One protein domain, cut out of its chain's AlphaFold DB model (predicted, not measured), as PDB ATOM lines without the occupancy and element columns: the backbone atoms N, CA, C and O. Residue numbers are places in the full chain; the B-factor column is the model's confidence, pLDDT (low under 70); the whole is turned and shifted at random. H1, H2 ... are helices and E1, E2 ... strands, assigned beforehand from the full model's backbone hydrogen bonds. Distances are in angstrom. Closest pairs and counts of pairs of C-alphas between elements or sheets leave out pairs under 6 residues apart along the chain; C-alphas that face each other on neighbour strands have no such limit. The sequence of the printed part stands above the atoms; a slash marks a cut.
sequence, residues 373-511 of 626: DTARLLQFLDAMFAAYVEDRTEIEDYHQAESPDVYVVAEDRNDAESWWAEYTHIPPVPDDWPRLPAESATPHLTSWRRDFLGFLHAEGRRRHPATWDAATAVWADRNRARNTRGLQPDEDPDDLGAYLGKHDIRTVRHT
ATOM      1  N   ASP A 373     229.686 243.118 216.781       83.38
ATOM      2  CA  ASP A 373     230.013 244.520 216.562       83.38
ATOM      3  C   ASP A 373     230.892 245.032 217.703       83.38
ATOM      4  O   ASP A 373     230.456 245.182 218.844       83.38
ATOM      5  N   THR A 374     232.157 245.313 217.392       84.56
ATOM      6  CA  THR A 374     233.083 245.834 218.397       84.56
ATOM      7  C   THR A 374     232.717 247.242 218.853       84.56
ATOM      8  O   THR A 374     233.022 247.596 219.985       84.56
ATOM      9  N   ALA A 375     232.070 248.048 218.007       83.75
ATOM     10  CA  ALA A 375     231.609 249.381 218.381       83.75
ATOM     11  C   ALA A 375     230.604 249.272 219.536       83.75
ATOM     12  O   ALA A 375     230.816 249.823 220.618       83.75
ATOM     13  N   ARG A 376     229.581 248.438 219.325       83.56
ATOM     14  CA  ARG A 376     228.578 248.070 220.324       83.56
ATOM     15  C   ARG A 376     229.192 247.423 221.567       83.56
ATOM     16  O   ARG A 376     228.808 247.763 222.680       83.56
ATOM     17  N   LEU A 377     230.179 246.540 221.403       89.38
ATOM     18  CA  LEU A 377     230.905 245.932 222.523       89.38
ATOM     19  C   LEU A 377     231.667 246.961 223.364       89.38
ATOM     20  O   LEU A 377     231.630 246.889 224.588       89.38
ATOM     21  N   LEU A 378     232.322 247.940 222.744       90.19
ATOM     22  CA  LEU A 378     233.002 249.012 223.473       90.19
ATOM     23  C   LEU A 378     232.012 249.912 224.224       90.19
ATOM     24  O   LEU A 378     232.306 250.303 225.350       90.19
ATOM     25  N   GLN A 379     230.852 250.205 223.629       87.56
ATOM     26  CA  GLN A 379     229.785 250.972 224.280       87.56
ATOM     27  C   GLN A 379     229.198 250.219 225.480       87.56
ATOM     28  O   GLN A 379     229.063 250.795 226.555       87.56
ATOM     29  N   PHE A 380     228.923 248.922 225.322       90.50
ATOM     30  CA  PHE A 380     228.502 248.055 226.423       90.50
ATOM     31  C   PHE A 380     229.504 248.087 227.575       90.50
ATOM     32  O   PHE A 380     229.127 248.321 228.717       90.50
ATOM     33  N   LEU A 381     230.793 247.899 227.275       93.25
ATOM     34  CA  LEU A 381     231.831 247.912 228.300       93.25
ATOM     35  C   LEU A 381     231.926 249.274 229.005       93.25
ATOM     36  O   LEU A 381     232.195 249.301 230.201       93.25
ATOM     37  N   ASP A 382     231.700 250.394 228.310       92.00
ATOM     38  CA  ASP A 382     231.639 251.715 228.951       92.00
ATOM     39  C   ASP A 382     230.435 251.854 229.892       92.00
ATOM     40  O   ASP A 382     230.616 252.284 231.032       92.00
ATOM     41  N   ALA A 383     229.233 251.490 229.431       88.88
ATOM     42  CA  ALA A 383     227.997 251.616 230.205       88.88
ATOM     43  C   ALA A 383     228.027 250.736 231.460       88.88
ATOM     44  O   ALA A 383     227.804 251.221 232.569       88.88
ATOM     45  N   MET A 384     228.411 249.470 231.291       89.62
ATOM     46  CA  MET A 384     228.521 248.518 232.390       89.62
ATOM     47  C   MET A 384     229.644 248.881 233.359       89.62
ATOM     48  O   MET A 384     229.504 248.691 234.561       89.62
ATOM     49  N   PHE A 385     230.762 249.436 232.878       93.00
ATOM     50  CA  PHE A 385     231.816 249.884 233.785       93.00
ATOM     51  C   PHE A 385     231.389 251.090 234.628       93.00
ATOM     52  O   PHE A 385     231.823 251.200 235.768       93.00
ATOM     53  N   ALA A 386     230.542 251.981 234.105       90.06
ATOM     54  CA  ALA A 386     229.979 253.066 234.903       90.06
ATOM     55  C   ALA A 386     229.119 252.524 236.060       90.06
ATOM     56  O   ALA A 386     229.371 252.896 237.205       90.06
ATOM     57  N   ALA A 387     228.220 251.573 235.778       86.88
ATOM     58  CA  ALA A 387     227.433 250.878 236.802       86.88
ATOM     59  C   ALA A 387     228.331 250.127 237.806       86.88
ATOM     60  O   ALA A 387     228.187 250.273 239.015       86.88
ATOM     61  N   TYR A 388     229.359 249.419 237.316       88.44
ATOM     62  CA  TYR A 388     230.347 248.731 238.159       88.44
ATOM     63  C   TYR A 388     231.044 249.669 239.150       88.44
ATOM     64  O   TYR A 388     231.353 249.284 240.279       88.44
ATOM     65  N   VAL A 389     231.372 250.881 238.701       89.94
ATOM     66  CA  VAL A 389     232.047 251.884 239.523       89.94
ATOM     67  C   VAL A 389     231.098 252.474 240.556       89.94
ATOM     68  O   VAL A 389     231.526 252.629 241.696       89.94
ATOM     69  N   GLU A 390     229.850 252.759 240.185       87.19
ATOM     70  CA  GLU A 390     228.828 253.231 241.123       87.19
ATOM     71  C   GLU A 390     228.630 252.233 242.267       87.19
ATOM     72  O   GLU A 390     228.890 252.588 243.420       87.19
ATOM     73  N   ASP A 391     228.335 250.970 241.941       83.62
ATOM     74  CA  ASP A 391     228.171 249.889 242.920       83.62
ATOM     75  C   ASP A 391     229.387 249.804 243.858       83.62
ATOM     76  O   ASP A 391     229.264 249.727 245.082       83.62
ATOM     77  N   ARG A 392     230.604 249.866 243.298       83.69
ATOM     78  CA  ARG A 392     231.855 249.841 244.076       83.69
ATOM     79  C   ARG A 392     231.989 251.036 245.015       83.69
ATOM     80  O   ARG A 392     232.455 250.851 246.138       83.69
ATOM     81  N   THR A 393     231.624 252.235 244.570       83.69
ATOM     82  CA  THR A 393     231.707 253.446 245.398       83.69
ATOM     83  C   THR A 393     230.672 253.452 246.517       83.69
ATOM     84  O   THR A 393     231.030 253.758 247.652       83.69
ATOM     85  N   GLU A 394     229.436 253.018 246.249       79.19
ATOM     86  CA  GLU A 394     228.406 252.884 247.283       79.19
ATOM     87  C   GLU A 394     228.817 251.872 248.357       79.19
ATOM     88  O   GLU A 394     228.650 252.113 249.553       79.19
ATOM     89  N   ILE A 395     229.419 250.757 247.935       71.69
ATOM     90  CA  ILE A 395     229.935 249.711 248.820       71.69
ATOM     91  C   ILE A 395     231.111 250.217 249.673       71.69
ATOM     92  O   ILE A 395     231.168 249.917 250.868       71.69
ATOM     93  N   GLU A 396     232.051 250.987 249.111       66.06
ATOM     94  CA  GLU A 396     233.163 251.575 249.878       66.06
ATOM     95  C   GLU A 396     232.675 252.587 250.927       66.06
ATOM     96  O   GLU A 396     233.188 252.595 252.053       66.06
ATOM     97  N   ASP A 397     231.650 253.374 250.596       67.19
ATOM     98  CA  ASP A 397     231.008 254.304 251.526       67.19
ATOM     99  C   ASP A 397     230.234 253.561 252.632       67.19
ATOM    100  O   ASP A 397     230.293 253.949 253.804       67.19
ATOM    101  N   TYR A 398     229.581 252.437 252.306       58.84
ATOM    102  CA  TYR A 398     228.871 251.592 253.277       58.84
ATOM    103  C   TYR A 398     229.804 250.779 254.187       58.84
ATOM    104  O   TYR A 398     229.531 250.625 255.380       58.84
ATOM    105  N   HIS A 399     230.926 250.263 253.678       56.50
ATOM    106  CA  HIS A 399     231.858 249.437 254.460       56.50
ATOM    107  C   HIS A 399     232.729 250.227 255.441       56.50
ATOM    108  O   HIS A 399     233.340 249.630 256.332       56.50
ATOM    109  N   GLN A 400     232.752 251.561 255.359       54.69
ATOM    110  CA  GLN A 400     233.248 252.384 256.467       54.69
ATOM    111  C   GLN A 400     232.283 252.396 257.670       54.69
ATOM    112  O   GLN A 400     232.697 252.805 258.757       54.69
ATOM    113  N   ALA A 401     231.035 251.924 257.515       49.31
ATOM    114  CA  ALA A 401     229.993 252.011 258.536       49.31
ATOM    115  C   ALA A 401     229.711 250.705 259.310       49.31
ATOM    116  O   ALA A 401     229.476 250.811 260.508       49.31
ATOM    117  N   GLU A 402     229.761 249.498 258.724       48.09
ATOM    118  CA  GLU A 402     229.574 248.227 259.463       48.09
ATOM    119  C   GLU A 402     230.012 246.978 258.642       48.09
ATOM    120  O   GLU A 402     230.148 247.029 257.425       48.09
ATOM    121  N   SER A 403     230.295 245.876 259.354       44.09
ATOM    122  CA  SER A 403     230.953 244.599 258.968       44.09
ATOM    123  C   SER A 403     230.799 244.075 257.510       44.09
ATOM    124  O   SER A 403     229.700 244.107 256.962       44.09
ATOM    125  N   PRO A 404     231.852 243.466 256.912       44.94
ATOM    126  CA  PRO A 404     231.865 243.012 255.518       44.94
ATOM    127  C   PRO A 404     231.295 241.597 255.376       44.94
ATOM    128  O   PRO A 404     231.915 240.659 255.865       44.94
ATOM    129  N   ASP A 405     230.145 241.422 254.718       47.16
ATOM    130  CA  ASP A 405     229.723 240.081 254.266       47.16
ATOM    131  C   ASP A 405     228.653 240.056 253.153       47.16
ATOM    132  O   ASP A 405     227.998 239.035 252.949       47.16
ATOM    133  N   VAL A 406     228.435 241.141 252.398       47.16
ATOM    134  CA  VAL A 406     227.342 241.166 251.407       47.16
ATOM    135  C   VAL A 406     227.800 241.824 250.092       47.16
ATOM    136  O   VAL A 406     228.152 242.995 250.082       47.16
ATOM    137  N   TYR A 407     227.783 241.039 249.003       51.03
ATOM    138  CA  TYR A 407     227.894 241.423 247.577       51.03
ATOM    139  C   TYR A 407     229.250 241.816 246.953       51.03
ATOM    140  O   TYR A 407     229.295 242.657 246.065       51.03
ATOM    141  N   VAL A 408     230.360 241.139 247.274       49.78
ATOM    142  CA  VAL A 408     231.542 241.180 246.379       49.78
ATOM    143  C   VAL A 408     232.156 239.796 246.216       49.78
ATOM    144  O   VAL A 408     233.242 239.506 246.712       49.78
ATOM    145  N   VAL A 409     231.470 238.925 245.481       52.16
ATOM    146  CA  VAL A 409     232.157 237.819 244.816       52.16
ATOM    147  C   VAL A 409     231.917 237.993 243.328       52.16
ATOM    148  O   VAL A 409     230.961 237.467 242.775       52.16
ATOM    149  N   ALA A 410     232.826 238.718 242.675       51.06
ATOM    150  CA  ALA A 410     232.960 238.808 241.219       51.06
ATOM    151  C   ALA A 410     233.320 237.443 240.572       51.06
ATOM    152  O   ALA A 410     234.057 237.375 239.592       51.06
ATOM    153  N   GLU A 411     232.845 236.341 241.149       54.81
ATOM    154  CA  GLU A 411     233.005 234.970 240.678       54.81
ATOM    155  C   GLU A 411     231.646 234.265 240.494       54.81
ATOM    156  O   GLU A 411     231.642 233.124 240.026       54.81
ATOM    157  N   ASP A 412     230.497 234.897 240.807       66.94
ATOM    158  CA  ASP A 412     229.204 234.311 240.435       66.94
ATOM    159  C   ASP A 412     228.974 234.463 238.925       66.94
ATOM    160  O   ASP A 412     228.867 235.551 238.355       66.94
ATOM    161  N   ARG A 413     228.894 233.314 238.259       64.12
ATOM    162  CA  ARG A 413     228.571 233.204 236.840       64.12
ATOM    163  C   ARG A 413     227.202 233.811 236.512       64.12
ATOM    164  O   ARG A 413     227.031 234.303 235.398       64.12
ATOM    165  N   ASN A 414     226.251 233.774 237.445       70.25
ATOM    166  CA  ASN A 414     224.912 234.325 237.240       70.25
ATOM    167  C   ASN A 414     224.943 235.850 237.077       70.25
ATOM    168  O   ASN A 414     224.198 236.380 236.255       70.25
ATOM    169  N   ASP A 415     225.849 236.542 237.774       73.38
ATOM    170  CA  ASP A 415     225.991 237.997 237.669       73.38
ATOM    171  C   ASP A 415     226.549 238.384 236.298       73.38
ATOM    172  O   ASP A 415     226.007 239.254 235.620       73.38
ATOM    173  N   ALA A 416     227.571 237.664 235.821       75.56
ATOM    174  CA  ALA A 416     228.084 237.866 234.470       75.56
ATOM    175  C   ALA A 416     226.996 237.591 233.418       75.56
ATOM    176  O   ALA A 416     226.834 238.371 232.481       75.56
ATOM    177  N   GLU A 417     226.220 236.511 233.564       75.50
ATOM    178  CA  GLU A 417     225.105 236.215 232.656       75.50
ATOM    179  C   GLU A 417     224.028 237.314 232.671       75.50
ATOM    180  O   GLU A 417     223.529 237.654 231.596       75.50
ATOM    181  N   SER A 418     223.731 237.913 233.832       75.25
ATOM    182  CA  SER A 418     222.816 239.057 233.960       75.25
ATOM    183  C   SER A 418     223.340 240.288 233.218       75.25
ATOM    184  O   SER A 418     222.623 240.864 232.405       75.25
ATOM    185  N   TRP A 419     224.616 240.639 233.397       80.12
ATOM    186  CA  TRP A 419     225.237 241.783 232.716       80.12
ATOM    187  C   TRP A 419     225.254 241.582 231.198       80.12
ATOM    188  O   TRP A 419     224.953 242.481 230.420       80.12
ATOM    189  N   TRP A 420     225.544 240.365 230.740       83.00
ATOM    190  CA  TRP A 420     225.497 240.043 229.317       83.00
ATOM    191  C   TRP A 420     224.078 239.930 228.747       83.00
ATOM    192  O   TRP A 420     223.926 239.949 227.522       83.00
ATOM    193  N   ALA A 421     223.036 239.802 229.573       77.62
ATOM    194  CA  ALA A 421     221.660 239.914 229.094       77.62
ATOM    195  C   ALA A 421     221.389 241.339 228.582       77.62
ATOM    196  O   ALA A 421     220.783 241.495 227.518       77.62
ATOM    197  N   GLU A 422     221.952 242.349 229.254       75.62
ATOM    198  CA  GLU A 422     221.865 243.760 228.861       75.62
ATOM    199  C   GLU A 422     222.621 244.067 227.565       75.62
ATOM    200  O   GLU A 422     222.193 244.921 226.802       75.62
ATOM    201  N   TYR A 423     223.676 243.321 227.213       77.19
ATOM    202  CA  TYR A 423     224.359 243.496 225.919       77.19
ATOM    203  C   TYR A 423     223.404 243.375 224.716       77.19
ATOM    204  O   TYR A 423     223.546 244.074 223.704       77.19
ATOM    205  N   THR A 424     222.401 242.497 224.822       66.69
ATOM    206  CA  THR A 424     221.371 242.307 223.785       66.69
ATOM    207  C   THR A 424     220.511 243.563 223.612       66.69
ATOM    208  O   THR A 424     220.026 243.827 222.512       66.69
ATOM    209  N   HIS A 425     220.407 244.381 224.658       64.62
ATOM    210  CA  HIS A 425     219.551 245.555 224.743       64.62
ATOM    211  C   HIS A 425     220.256 246.666 225.522       64.62
ATOM    212  O   HIS A 425     219.777 247.025 226.588       64.62
ATOM    213  N   ILE A 426     221.390 247.179 225.025       66.56
ATOM    214  CA  ILE A 426     222.073 248.309 225.676       66.56
ATOM    215  C   ILE A 426     221.075 249.471 225.640       66.56
ATOM    216  O   ILE A 426     220.811 249.972 224.540       66.56
ATOM    217  N   PRO A 427     220.450 249.846 226.769       61.22
ATOM    218  CA  PRO A 427     219.479 250.919 226.742       61.22
ATOM    219  C   PRO A 427     220.212 252.221 226.392       61.22
ATOM    220  O   PRO A 427     221.414 252.339 226.660       61.22
ATOM    221  N   PRO A 428     219.529 253.207 225.781       66.38
ATOM    222  CA  PRO A 428     220.059 254.561 225.770       66.38
ATOM    223  C   PRO A 428     220.380 254.946 227.214       66.38
ATOM    224  O   PRO A 428     219.596 254.665 228.119       66.38
ATOM    225  N   VAL A 429     221.561 255.519 227.419       69.12
ATOM    226  CA  VAL A 429     222.051 255.893 228.740       69.12
ATOM    227  C   VAL A 429     221.194 257.076 229.199       69.12
ATOM    228  O   VAL A 429     221.249 258.125 228.560       69.12
ATOM    229  N   PRO A 430     220.331 256.931 230.220       73.38
ATOM    230  CA  PRO A 430     219.504 258.042 230.664       73.38
ATOM    231  C   PRO A 430     220.375 259.170 231.242       73.38
ATOM    232  O   PRO A 430     221.508 258.950 231.668       73.38
ATOM    233  N   ASP A 431     219.850 260.399 231.256       73.81
ATOM    234  CA  ASP A 431     220.598 261.594 231.695       73.81
ATOM    235  C   ASP A 431     221.117 261.492 233.146       73.81
ATOM    236  O   ASP A 431     222.056 262.200 233.529       73.81
ATOM    237  N   ASP A 432     220.492 260.637 233.956       76.94
ATOM    238  CA  ASP A 432     220.836 260.339 235.345       76.94
ATOM    239  C   ASP A 432     221.767 259.127 235.512       76.94
ATOM    240  O   ASP A 432     222.096 258.780 236.646       76.94
ATOM    241  N   TRP A 433     222.241 258.517 234.419       78.62
ATOM    242  CA  TRP A 433     223.174 257.395 234.493       78.62
ATOM    243  C   TRP A 433     224.486 257.794 235.188       78.62
ATOM    244  O   TRP A 433     224.938 258.946 235.073       78.62
ATOM    245  N   PRO A 434     225.148 256.858 235.890       80.25
ATOM    246  CA  PRO A 434     226.262 257.199 236.759       80.25
ATOM    247  C   PRO A 434     227.435 257.773 235.978       80.25
ATOM    248  O   PRO A 434     227.955 257.180 235.027       80.25
ATOM    249  N   ARG A 435     227.914 258.936 236.422       86.62
ATOM    250  CA  ARG A 435     229.131 259.531 235.870       86.62
ATOM    251  C   ARG A 435     230.339 258.915 236.548       86.62
ATOM    252  O   ARG A 435     230.437 258.923 237.773       86.62
ATOM    253  N   LEU A 436     231.312 258.477 235.752       91.12
ATOM    254  CA  LEU A 436     232.597 258.064 236.300       91.12
ATOM    255  C   LEU A 436     233.237 259.227 237.085       91.12
ATOM    256  O   LEU A 436     233.227 260.373 236.620       91.12
ATOM    257  N   PRO A 437     233.834 258.959 238.260       92.62
ATOM    258  CA  PRO A 437     234.609 259.964 238.960       92.62
ATOM    259  C   PRO A 437     235.830 260.352 238.120       92.62
ATOM    260  O   PRO A 437     236.386 259.549 237.362       92.62
ATOM    261  N   ALA A 438     236.289 261.594 238.282       92.88
ATOM    262  CA  ALA A 438     237.485 262.070 237.594       92.88
ATOM    263  C   ALA A 438     238.687 261.150 237.882       92.88
ATOM    264  O   ALA A 438     238.885 260.721 239.021       92.88
ATOM    265  N   GLU A 439     239.543 260.909 236.880       93.19
ATOM    266  CA  GLU A 439     240.728 260.036 237.020       93.19
ATOM    267  C   GLU A 439     241.636 260.424 238.203       93.19
ATOM    268  O   GLU A 439     242.296 259.573 238.793       93.19
ATOM    269  N   SER A 440     241.674 261.710 238.565       91.31
ATOM    270  CA  SER A 440     242.441 262.223 239.706       91.31
ATOM    271  C   SER A 440     241.766 262.013 241.063       91.31
ATOM    272  O   SER A 440     242.458 262.023 242.079       91.31
ATOM    273  N   ALA A 441     240.442 261.852 241.095       88.69
ATOM    274  CA  ALA A 441     239.665 261.677 242.318       88.69
ATOM    275  C   ALA A 441     239.671 260.220 242.800       88.69
ATOM    276  O   ALA A 441     239.597 259.982 244.000       88.69
ATOM    277  N   THR A 442     239.793 259.253 241.884       85.62
ATOM    278  CA  THR A 442     239.753 257.818 242.210       85.62
ATOM    279  C   THR A 442     240.979 257.091 241.640       85.62
ATOM    280  O   THR A 442     240.953 256.625 240.497       85.62
ATOM    281  N   PRO A 443     242.073 256.937 242.416       85.81
ATOM    282  CA  PRO A 443     243.300 256.291 241.935       85.81
ATOM    283  C   PRO A 443     243.104 254.804 241.576       85.81
ATOM    284  O   PRO A 443     243.916 254.228 240.848       85.81
ATOM    285  N   HIS A 444     242.016 254.186 242.048       89.56
ATOM    286  CA  HIS A 444     241.682 252.780 241.822       89.56
ATOM    287  C   HIS A 444     241.025 252.492 240.464       89.56
ATOM    288  O   HIS A 444     240.954 251.328 240.075       89.56
ATOM    289  N   LEU A 445     240.633 253.506 239.678       91.44
ATOM    290  CA  LEU A 445     239.958 253.291 238.387       91.44
ATOM    291  C   LEU A 445     240.768 252.410 237.426       91.44
ATOM    292  O   LEU A 445     240.213 251.621 236.669       91.44
ATOM    293  N   THR A 446     242.101 252.499 237.457       94.06
ATOM    294  CA  THR A 446     242.949 251.646 236.608       94.06
ATOM    295  C   THR A 446     242.937 250.178 237.049       94.06
ATOM    296  O   THR A 446     242.949 249.299 236.186       94.06
ATOM    297  N   SER A 447     242.913 249.885 238.354       93.44
ATOM    298  CA  SER A 447     242.734 248.506 238.834       93.44
ATOM    299  C   SER A 447     241.320 248.011 238.556       93.44
ATOM    300  O   SER A 447     241.170 246.925 238.013       93.44
ATOM    301  N   TRP A 448     240.302 248.839 238.792       94.31
ATOM    302  CA  TRP A 448     238.904 248.474 238.574       94.31
ATOM    303  C   TRP A 448     238.598 248.131 237.119       94.31
ATOM    304  O   TRP A 448     237.927 247.139 236.874       94.31
ATOM    305  N   ARG A 449     239.160 248.859 236.144       95.56
ATOM    306  CA  ARG A 449     239.058 248.486 234.718       95.56
ATOM    307  C   ARG A 449     239.601 247.088 234.441       95.56
ATOM    308  O   ARG A 449     239.028 246.342 233.655       95.56
ATOM    309  N   ARG A 450     240.729 246.738 235.062       94.62
ATOM    310  CA  ARG A 450     241.350 245.419 234.896       94.62
ATOM    311  C   ARG A 450     240.498 244.330 235.536       94.62
ATOM    312  O   ARG A 450     240.300 243.296 234.908       94.62
ATOM    313  N   ASP A 451     240.007 244.577 236.746       91.31
ATOM    314  CA  ASP A 451     239.163 243.636 237.486       91.31
ATOM    315  C   ASP A 451     237.850 243.392 236.733       91.31
ATOM    316  O   ASP A 451     237.470 242.245 236.519       91.31
ATOM    317  N   PHE A 452     237.230 244.459 236.226       92.69
ATOM    318  CA  PHE A 452     236.020 244.408 235.411       92.69
ATOM    319  C   PHE A 452     236.205 243.594 234.121       92.69
ATOM    320  O   PHE A 452     235.424 242.687 233.831       92.69
ATOM    321  N   LEU A 453     237.283 243.840 233.365       94.56
ATOM    322  CA  LEU A 453     237.593 243.018 232.191       94.56
ATOM    323  C   LEU A 453     237.890 241.560 232.559       94.56
ATOM    324  O   LEU A 453     237.548 240.661 231.793       94.56
ATOM    325  N   GLY A 454     238.540 241.325 233.703       92.75
ATOM    326  CA  GLY A 454     238.813 239.988 234.224       92.75
ATOM    327  C   GLY A 454     237.528 239.220 234.528       92.75
ATOM    328  O   GLY A 454     237.396 238.076 234.097       92.75
ATOM    329  N   PHE A 455     236.570 239.882 235.182       88.94
ATOM    330  CA  PHE A 455     235.240 239.356 235.489       88.94
ATOM    331  C   PHE A 455     234.485 238.931 234.223       88.94
ATOM    332  O   PHE A 455     234.001 237.804 234.130       88.94
ATOM    333  N   LEU A 456     234.464 239.781 233.193       92.25
ATOM    334  CA  LEU A 456     233.757 239.480 231.946       92.25
ATOM    335  C   LEU A 456     234.520 238.538 231.000       92.25
ATOM    336  O   LEU A 456     233.928 238.050 230.041       92.25
ATOM    337  N   HIS A 457     235.809 238.260 231.231       92.62
ATOM    338  CA  HIS A 457     236.699 237.646 230.236       92.62
ATOM    339  C   HIS A 457     236.205 236.310 229.674       92.62
ATOM    340  O   HIS A 457     236.210 236.110 228.458       92.62
ATOM    341  N   ALA A 458     235.806 235.381 230.546       90.19
ATOM    342  CA  ALA A 458     235.404 234.041 230.123       90.19
ATOM    343  C   ALA A 458     234.151 234.085 229.236       90.19
ATOM    344  O   ALA A 458     234.110 233.461 228.174       90.19
ATOM    345  N   GLU A 459     233.156 234.864 229.653       88.62
ATOM    346  CA  GLU A 459     231.881 234.986 228.955       88.62
ATOM    347  C   GLU A 459     231.998 235.865 227.700       88.62
ATOM    348  O   GLU A 459     231.465 235.513 226.648       88.62
ATOM    349  N   GLY A 460     232.805 236.925 227.759       91.19
ATOM    350  CA  GLY A 460     233.143 237.769 226.618       91.19
ATOM    351  C   GLY A 460     233.831 236.994 225.499       91.19
ATOM    352  O   GLY A 460     233.407 237.080 224.353       91.19
ATOM    353  N   ARG A 461     234.808 236.130 225.811       93.00
ATOM    354  CA  ARG A 461     235.420 235.236 224.806       93.00
ATOM    355  C   ARG A 461     234.457 234.196 224.250       93.00
ATOM    356  O   ARG A 461     234.629 233.764 223.113       93.00
ATOM    357  N   ARG A 462     233.491 233.751 225.055       88.19
ATOM    358  CA  ARG A 462     232.488 232.770 224.633       88.19
ATOM    359  C   ARG A 462     231.472 233.388 223.670       88.19
ATOM    360  O   ARG A 462     231.116 232.734 222.696       88.19
ATOM    361  N   ARG A 463     231.005 234.608 223.955       85.44
ATOM    362  CA  ARG A 463     229.981 235.322 223.171       85.44
ATOM    363  C   ARG A 463     230.549 236.112 221.995       85.44
ATOM    364  O   ARG A 463     229.873 236.231 220.983       85.44
ATOM    365  N   HIS A 464     231.773 236.619 222.129       88.31
ATOM    366  CA  HIS A 464     232.441 237.478 221.148       88.31
ATOM    367  C   HIS A 464     233.841 236.962 220.774       88.31
ATOM    368  O   HIS A 464     234.829 237.689 220.908       88.31
ATOM    369  N   PRO A 465     233.987 235.691 220.355       89.31
ATOM    370  CA  PRO A 465     235.297 235.107 220.077       89.31
ATOM    371  C   PRO A 465     236.094 235.851 218.999       89.31
ATOM    372  O   PRO A 465     237.324 235.767 219.012       89.31
ATOM    373  N   ALA A 466     235.440 236.549 218.065       85.56
ATOM    374  CA  ALA A 466     236.130 237.260 216.993       85.56
ATOM    375  C   ALA A 466     236.552 238.689 217.374       85.56
ATOM    376  O   ALA A 466     237.534 239.197 216.830       85.56
ATOM    377  N   THR A 467     235.834 239.337 218.291       88.50
ATOM    378  CA  THR A 467     236.010 240.762 218.609       88.50
ATOM    379  C   THR A 467     236.501 241.035 220.028       88.50
ATOM    380  O   THR A 467     237.085 242.094 220.257       88.50
ATOM    381  N   TRP A 468     236.361 240.096 220.969       93.12
ATOM    382  CA  TRP A 468     236.689 240.307 222.385       93.12
ATOM    383  C   TRP A 468     238.147 240.705 222.630       93.12
ATOM    384  O   TRP A 468     238.417 241.701 223.303       93.12
ATOM    385  N   ASP A 469     239.105 239.961 222.072       91.06
ATOM    386  CA  ASP A 469     240.530 240.240 222.293       91.06
ATOM    387  C   ASP A 469     240.921 241.608 221.703       91.06
ATOM    388  O   ASP A 469     241.687 242.356 222.309       91.06
ATOM    389  N   ALA A 470     240.340 241.976 220.555       86.38
ATOM    390  CA  ALA A 470     240.547 243.286 219.947       86.38
ATOM    391  C   ALA A 470     239.922 244.410 220.788       86.38
ATOM    392  O   ALA A 470     240.574 245.425 221.019       86.38
ATOM    393  N   ALA A 471     238.695 244.219 221.283       90.50
ATOM    394  CA  ALA A 471     237.987 245.187 222.116       90.50
ATOM    395  C   ALA A 471     238.715 245.429 223.445       90.50
ATOM    396  O   ALA A 471     238.986 246.567 223.820       90.50
ATOM    397  N   THR A 472     239.088 244.360 224.148       93.31
ATOM    398  CA  THR A 472     239.736 244.453 225.464       93.31
ATOM    399  C   THR A 472     241.156 245.004 225.400       93.31
ATOM    400  O   THR A 472     241.576 245.689 226.332       93.31
ATOM    401  N   ALA A 473     241.876 244.790 224.293       90.81
ATOM    402  CA  ALA A 473     243.201 245.371 224.080       90.81
ATOM    403  C   ALA A 473     243.190 246.909 224.035       90.81
ATOM    404  O   ALA A 473     244.219 247.532 224.290       90.81
ATOM    405  N   VAL A 474     242.047 247.513 223.703       89.31
ATOM    406  CA  VAL A 474     241.937 248.951 223.430       89.31
ATOM    407  C   VAL A 474     240.976 249.675 224.383       89.31
ATOM    408  O   VAL A 474     241.126 250.871 224.639       89.31
ATOM    409  N   TRP A 475     240.008 248.956 224.962       94.06
ATOM    410  CA  TRP A 475     238.920 249.538 225.746       94.06
ATOM    411  C   TRP A 475     239.403 250.368 226.939       94.06
ATOM    412  O   TRP A 475     238.948 251.496 227.106       94.06
ATOM    413  N   ALA A 476     240.346 249.865 227.744       94.31
ATOM    414  CA  ALA A 476     240.751 250.542 228.979       94.31
ATOM    415  C   ALA A 476     241.359 251.935 228.727       94.31
ATOM    416  O   ALA A 476     241.069 252.885 229.458       94.31
ATOM    417  N   ASP A 477     242.168 252.073 227.673       91.69
ATOM    418  CA  ASP A 477     242.765 253.354 227.292       91.69
ATOM    419  C   ASP A 477     241.725 254.297 226.678       91.69
ATOM    420  O   ASP A 477     241.720 255.491 226.993       91.69
ATOM    421  N   ARG A 478     240.800 253.771 225.862       90.31
ATOM    422  CA  ARG A 478     239.675 254.551 225.328       90.31
ATOM    423  C   ARG A 478     238.777 255.075 226.451       90.31
ATOM    424  O   ARG A 478     238.501 256.271 226.496       90.31
ATOM    425  N   ASN A 479     238.364 254.209 227.374       94.31
ATOM    426  CA  ASN A 479     237.518 254.564 228.510       94.31
ATOM    427  C   ASN A 479     238.179 255.651 229.377       94.31
ATOM    428  O   ASN A 479     237.542 256.652 229.698       94.31
ATOM    429  N   ARG A 480     239.488 255.539 229.662       94.44
ATOM    430  CA  ARG A 480     240.257 256.590 230.356       94.44
ATOM    431  C   ARG A 480     240.251 257.920 229.592       94.44
ATOM    432  O   ARG A 480     240.069 258.979 230.195       94.44
ATOM    433  N   ALA A 481     240.466 257.892 228.277       91.00
ATOM    434  CA  ALA A 481     240.476 259.098 227.448       91.00
ATOM    435  C   ALA A 481     239.098 259.783 227.388       91.00
ATOM    436  O   ALA A 481     239.018 261.012 227.352       91.00
ATOM    437  N   ARG A 482     238.011 259.002 227.397       91.81
ATOM    438  CA  ARG A 482     236.632 259.508 227.498       91.81
ATOM    439  C   ARG A 482     236.356 260.113 228.870       91.81
ATOM    440  O   ARG A 482     235.964 261.274 228.933       91.81
ATOM    441  N   ASN A 483     236.695 259.404 229.946       93.44
ATOM    442  CA  ASN A 483     236.528 259.908 231.311       93.44
ATOM    443  C   ASN A 483     237.316 261.210 231.555       93.44
ATOM    444  O   ASN A 483     236.810 262.159 232.138       93.44
ATOM    445  N   THR A 484     238.535 261.319 231.015       93.12
ATOM    446  CA  THR A 484     239.345 262.554 231.110       93.12
ATOM    447  C   THR A 484     238.677 263.755 230.425       93.12
ATOM    448  O   THR A 484     238.894 264.896 230.831       93.12
ATOM    449  N   ARG A 485     237.858 263.512 229.393       92.00
ATOM    450  CA  ARG A 485     237.045 264.532 228.714       92.00
ATOM    451  C   ARG A 485     235.689 264.771 229.392       92.00
ATOM    452  O   ARG A 485     234.995 265.699 228.992       92.00
ATOM    453  N   GLY A 486     235.330 263.970 230.396       89.75
ATOM    454  CA  GLY A 486     234.036 264.026 231.074       89.75
ATOM    455  C   GLY A 486     232.867 263.510 230.234       89.75
ATOM    456  O   GLY A 486     231.745 263.932 230.486       89.75
ATOM    457  N   LEU A 487     233.132 262.650 229.241       87.31
ATOM    458  CA  LEU A 487     232.106 262.095 228.350       87.31
ATOM    459  C   LEU A 487     231.376 260.906 228.993       87.31
ATOM    460  O   LEU A 487     232.032 260.019 229.551       87.31
ATOM    461  N   GLN A 488     230.052 260.859 228.844       84.56
ATOM    462  CA  GLN A 488     229.209 259.689 229.133       84.56
ATOM    463  C   GLN A 488     229.462 258.533 228.151       84.56
ATOM    464  O   GLN A 488     230.076 258.744 227.103       84.56
ATOM    465  N   PRO A 489     229.027 257.292 228.450       76.62
ATOM    466  CA  PRO A 489     229.205 256.144 227.556       76.62
ATOM    467  C   PRO A 489     228.662 256.333 226.126       76.62
ATOM    468  O   PRO A 489     229.254 255.801 225.189       76.62
ATOM    469  N   ASP A 490     227.604 257.120 225.937       74.06
ATOM    470  CA  ASP A 490     226.926 257.377 224.657       74.06
ATOM    471  C   ASP A 490     227.205 258.772 224.051       74.06
ATOM    472  O   ASP A 490     226.914 259.009 222.877       74.06
ATOM    473  N   GLU A 491     227.839 259.679 224.800       74.50
ATOM    474  CA  GLU A 491     228.230 261.005 224.309       74.50
ATOM    475  C   GLU A 491     229.377 260.927 223.275       74.50
ATOM    476  O   GLU A 491     230.392 260.258 223.485       74.50
ATOM    477  N   ASP A 492     229.251 261.667 222.167       74.12
ATOM    478  CA  ASP A 492     230.238 261.753 221.069       74.12
ATOM    479  C   ASP A 492     230.527 260.403 220.359       74.12
ATOM    480  O   ASP A 492     231.581 259.784 220.563       74.12
ATOM    481  N   PRO A 493     229.606 259.926 219.494       65.81
ATOM    482  CA  PRO A 493     229.786 258.695 218.719       65.81
ATOM    483  C   PRO A 493     230.899 258.792 217.658       65.81
ATOM    484  O   PRO A 493     231.429 257.762 217.228       65.81
ATOM    485  N   ASP A 494     231.315 260.001 217.264       66.38
ATOM    486  CA  ASP A 494     232.387 260.206 216.280       66.38
ATOM    487  C   ASP A 494     233.763 259.785 216.833       66.38
ATOM    488  O   ASP A 494     234.627 259.312 216.082       66.38
ATOM    489  N   ASP A 495     233.945 259.854 218.158       71.38
ATOM    490  CA  ASP A 495     235.102 259.303 218.876       71.38
ATOM    491  C   ASP A 495     235.293 257.811 218.571       71.38
ATOM    492  O   ASP A 495     236.414 257.346 218.345       71.38
ATOM    493  N   LEU A 496     234.190 257.061 218.504       68.56
ATOM    494  CA  LEU A 496     234.196 255.631 218.224       68.56
ATOM    495  C   LEU A 496     234.626 255.359 216.777       68.56
ATOM    496  O   LEU A 496     235.498 254.524 216.546       68.56
ATOM    497  N   GLY A 497     234.104 256.116 215.808       64.50
ATOM    498  CA  GLY A 497     234.479 255.987 214.396       64.50
ATOM    499  C   GLY A 497     235.961 256.286 214.134       64.50
ATOM    500  O   GLY A 497     236.653 255.509 213.467       64.50
ATOM    501  N   ALA A 498     236.483 257.372 214.712       66.81
ATOM    502  CA  ALA A 498     237.897 257.737 214.602       66.81
ATOM    503  C   ALA A 498     238.828 256.707 215.266       66.81
ATOM    504  O   ALA A 498     239.961 256.502 214.816       66.81
ATOM    505  N   TYR A 499     238.358 256.065 216.335       68.25
ATOM    506  CA  TYR A 499     239.097 255.042 217.060       68.25
ATOM    507  C   TYR A 499     239.103 253.700 216.316       68.25
ATOM    508  O   TYR A 499     240.173 253.136 216.079       68.25
ATOM    509  N   LEU A 500     237.945 253.227 215.844       68.62
ATOM    510  CA  LEU A 500     237.817 251.989 215.065       68.62
ATOM    511  C   LEU A 500     238.658 252.028 213.779       68.62
ATOM    512  O   LEU A 500     239.331 251.049 213.452       68.62
ATOM    513  N   GLY A 501     238.711 253.183 213.102       64.62
ATOM    514  CA  GLY A 501     239.533 253.379 211.904       64.62
ATOM    515  C   GLY A 501     241.046 253.246 212.137       64.62
ATOM    516  O   GLY A 501     241.777 252.911 211.207       64.62
ATOM    517  N   LYS A 502     241.531 253.461 213.369       68.12
ATOM    518  CA  LYS A 502     242.955 253.311 213.729       68.12
ATOM    519  C   LYS A 502     243.347 251.877 214.078       68.12
ATOM    520  O   LYS A 502     244.531 251.555 214.013       68.12
ATOM    521  N   HIS A 503     242.382 251.036 214.445       61.47
ATOM    522  CA  HIS A 503     242.641 249.706 214.998       61.47
ATOM    523  C   HIS A 503     242.191 248.540 214.084       61.47
ATOM    524  O   HIS A 503     242.285 247.394 214.510       61.47
ATOM    525  N   ASP A 504     241.753 248.806 212.837       61.31
ATOM    526  CA  ASP A 504     241.201 247.814 211.871       61.31
ATOM    527  C   ASP A 504     240.188 246.861 212.527       61.31
ATOM    528  O   ASP A 504     240.187 245.645 212.324       61.31
ATOM    529  N   ILE A 505     239.342 247.433 213.379       60.38
ATOM    530  CA  ILE A 505     238.349 246.691 214.140       60.38
ATOM    531  C   ILE A 505     237.100 246.542 213.268       60.38
ATOM    532  O   ILE A 505     236.573 247.522 212.741       60.38
ATOM    533  N   ARG A 506     236.649 245.298 213.081       65.31
ATOM    534  CA  ARG A 506     235.635 244.925 212.090       65.31
ATOM    535  C   ARG A 506     234.394 244.370 212.765       65.31
ATOM    536  O   ARG A 506     234.495 243.549 213.668       65.31
ATOM    537  N   THR A 507     233.237 244.724 212.223       73.06
ATOM    538  CA  THR A 507     232.006 243.957 212.399       73.06
ATOM    539  C   THR A 507     232.220 242.557 211.814       73.06
ATOM    540  O   THR A 507     232.453 242.415 210.607       73.06
ATOM    541  N   VAL A 508     232.197 241.519 212.653       78.62
ATOM    542  CA  VAL A 508     232.344 240.125 212.214       78.62
ATOM    543  C   VAL A 508     230.977 239.476 212.191       78.62
ATOM    544  O   VAL A 508     230.297 239.345 213.203       78.62
ATOM    545  N   ARG A 509     230.558 239.064 210.999       78.88
ATOM    546  CA  ARG A 509     229.276 238.408 210.811       78.88
ATOM    547  C   ARG A 509     229.452 236.897 210.856       78.88
ATOM    548  O   ARG A 509     230.090 236.324 209.974       78.88
ATOM    549  N   HIS A 510     228.830 236.255 211.833       80.06
ATOM    550  CA  HIS A 510     228.726 234.807 211.904       80.06
ATOM    551  C   HIS A 510     227.394 234.416 211.280       80.06
ATOM    552  O   HIS A 510     226.365 234.542 211.925       80.06
ATOM    553  N   THR A 511     227.374 233.989 210.016       83.50
ATOM    554  CA  THR A 511     226.151 233.434 209.411       83.50
ATOM    555  C   THR A 511     226.102 231.936 209.648       83.50
ATOM    556  O   THR A 511     227.058 231.228 209.323       83.50
TER     557      THR A 511
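Overview. This is residues 373 to 511 of the 626 residues of an uncharacterized protein of Streptomyces marianii (UniProt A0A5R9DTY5). One long helix, H1, runs through the middle, crossed by H2, H3 and H4, with residues 424 to 444 looping round it. Residues 396 to 403 stick out at one end; H5 and E1 lie towards the other. The printed part has 139 residues, five named helices then one named strand, mostly helix, compact, radius of gyration of the C-alphas 15.4 A, spans 51 by 33 by 25 A.

Along the chain. H1, residues 374 to 399, begins at C-alpha (233.083, 245.834, 218.397) and spans 36.3 A. H2 is 413 to 423, H3 445 to 463, H4 468 to 485, H5 494 to 503. E1, 508 to 511, ends at C-alpha (226.151, 233.434, 209.411).

Arrangement. H1 touches H4, closest C-alphas Thr 374 and Ala 471, 6.2 A. H1 touches H3, closest C-alphas Phe 385 and Phe 452, 7.1 A. H3 and H4 form a hairpin, tilt shallow, 32 degrees. Every O i to N i+4 pair is within hydrogen-bond range in H1; H2 has 5 of 7, H3 12 of 15, H4 11 of 14, H5 5 of 6.

Size, cuts and confidence. The printed part has no cut. Links H1 to H2 and H2 to H3 are long. Residues 396 to 413 are among those under pLDDT 70.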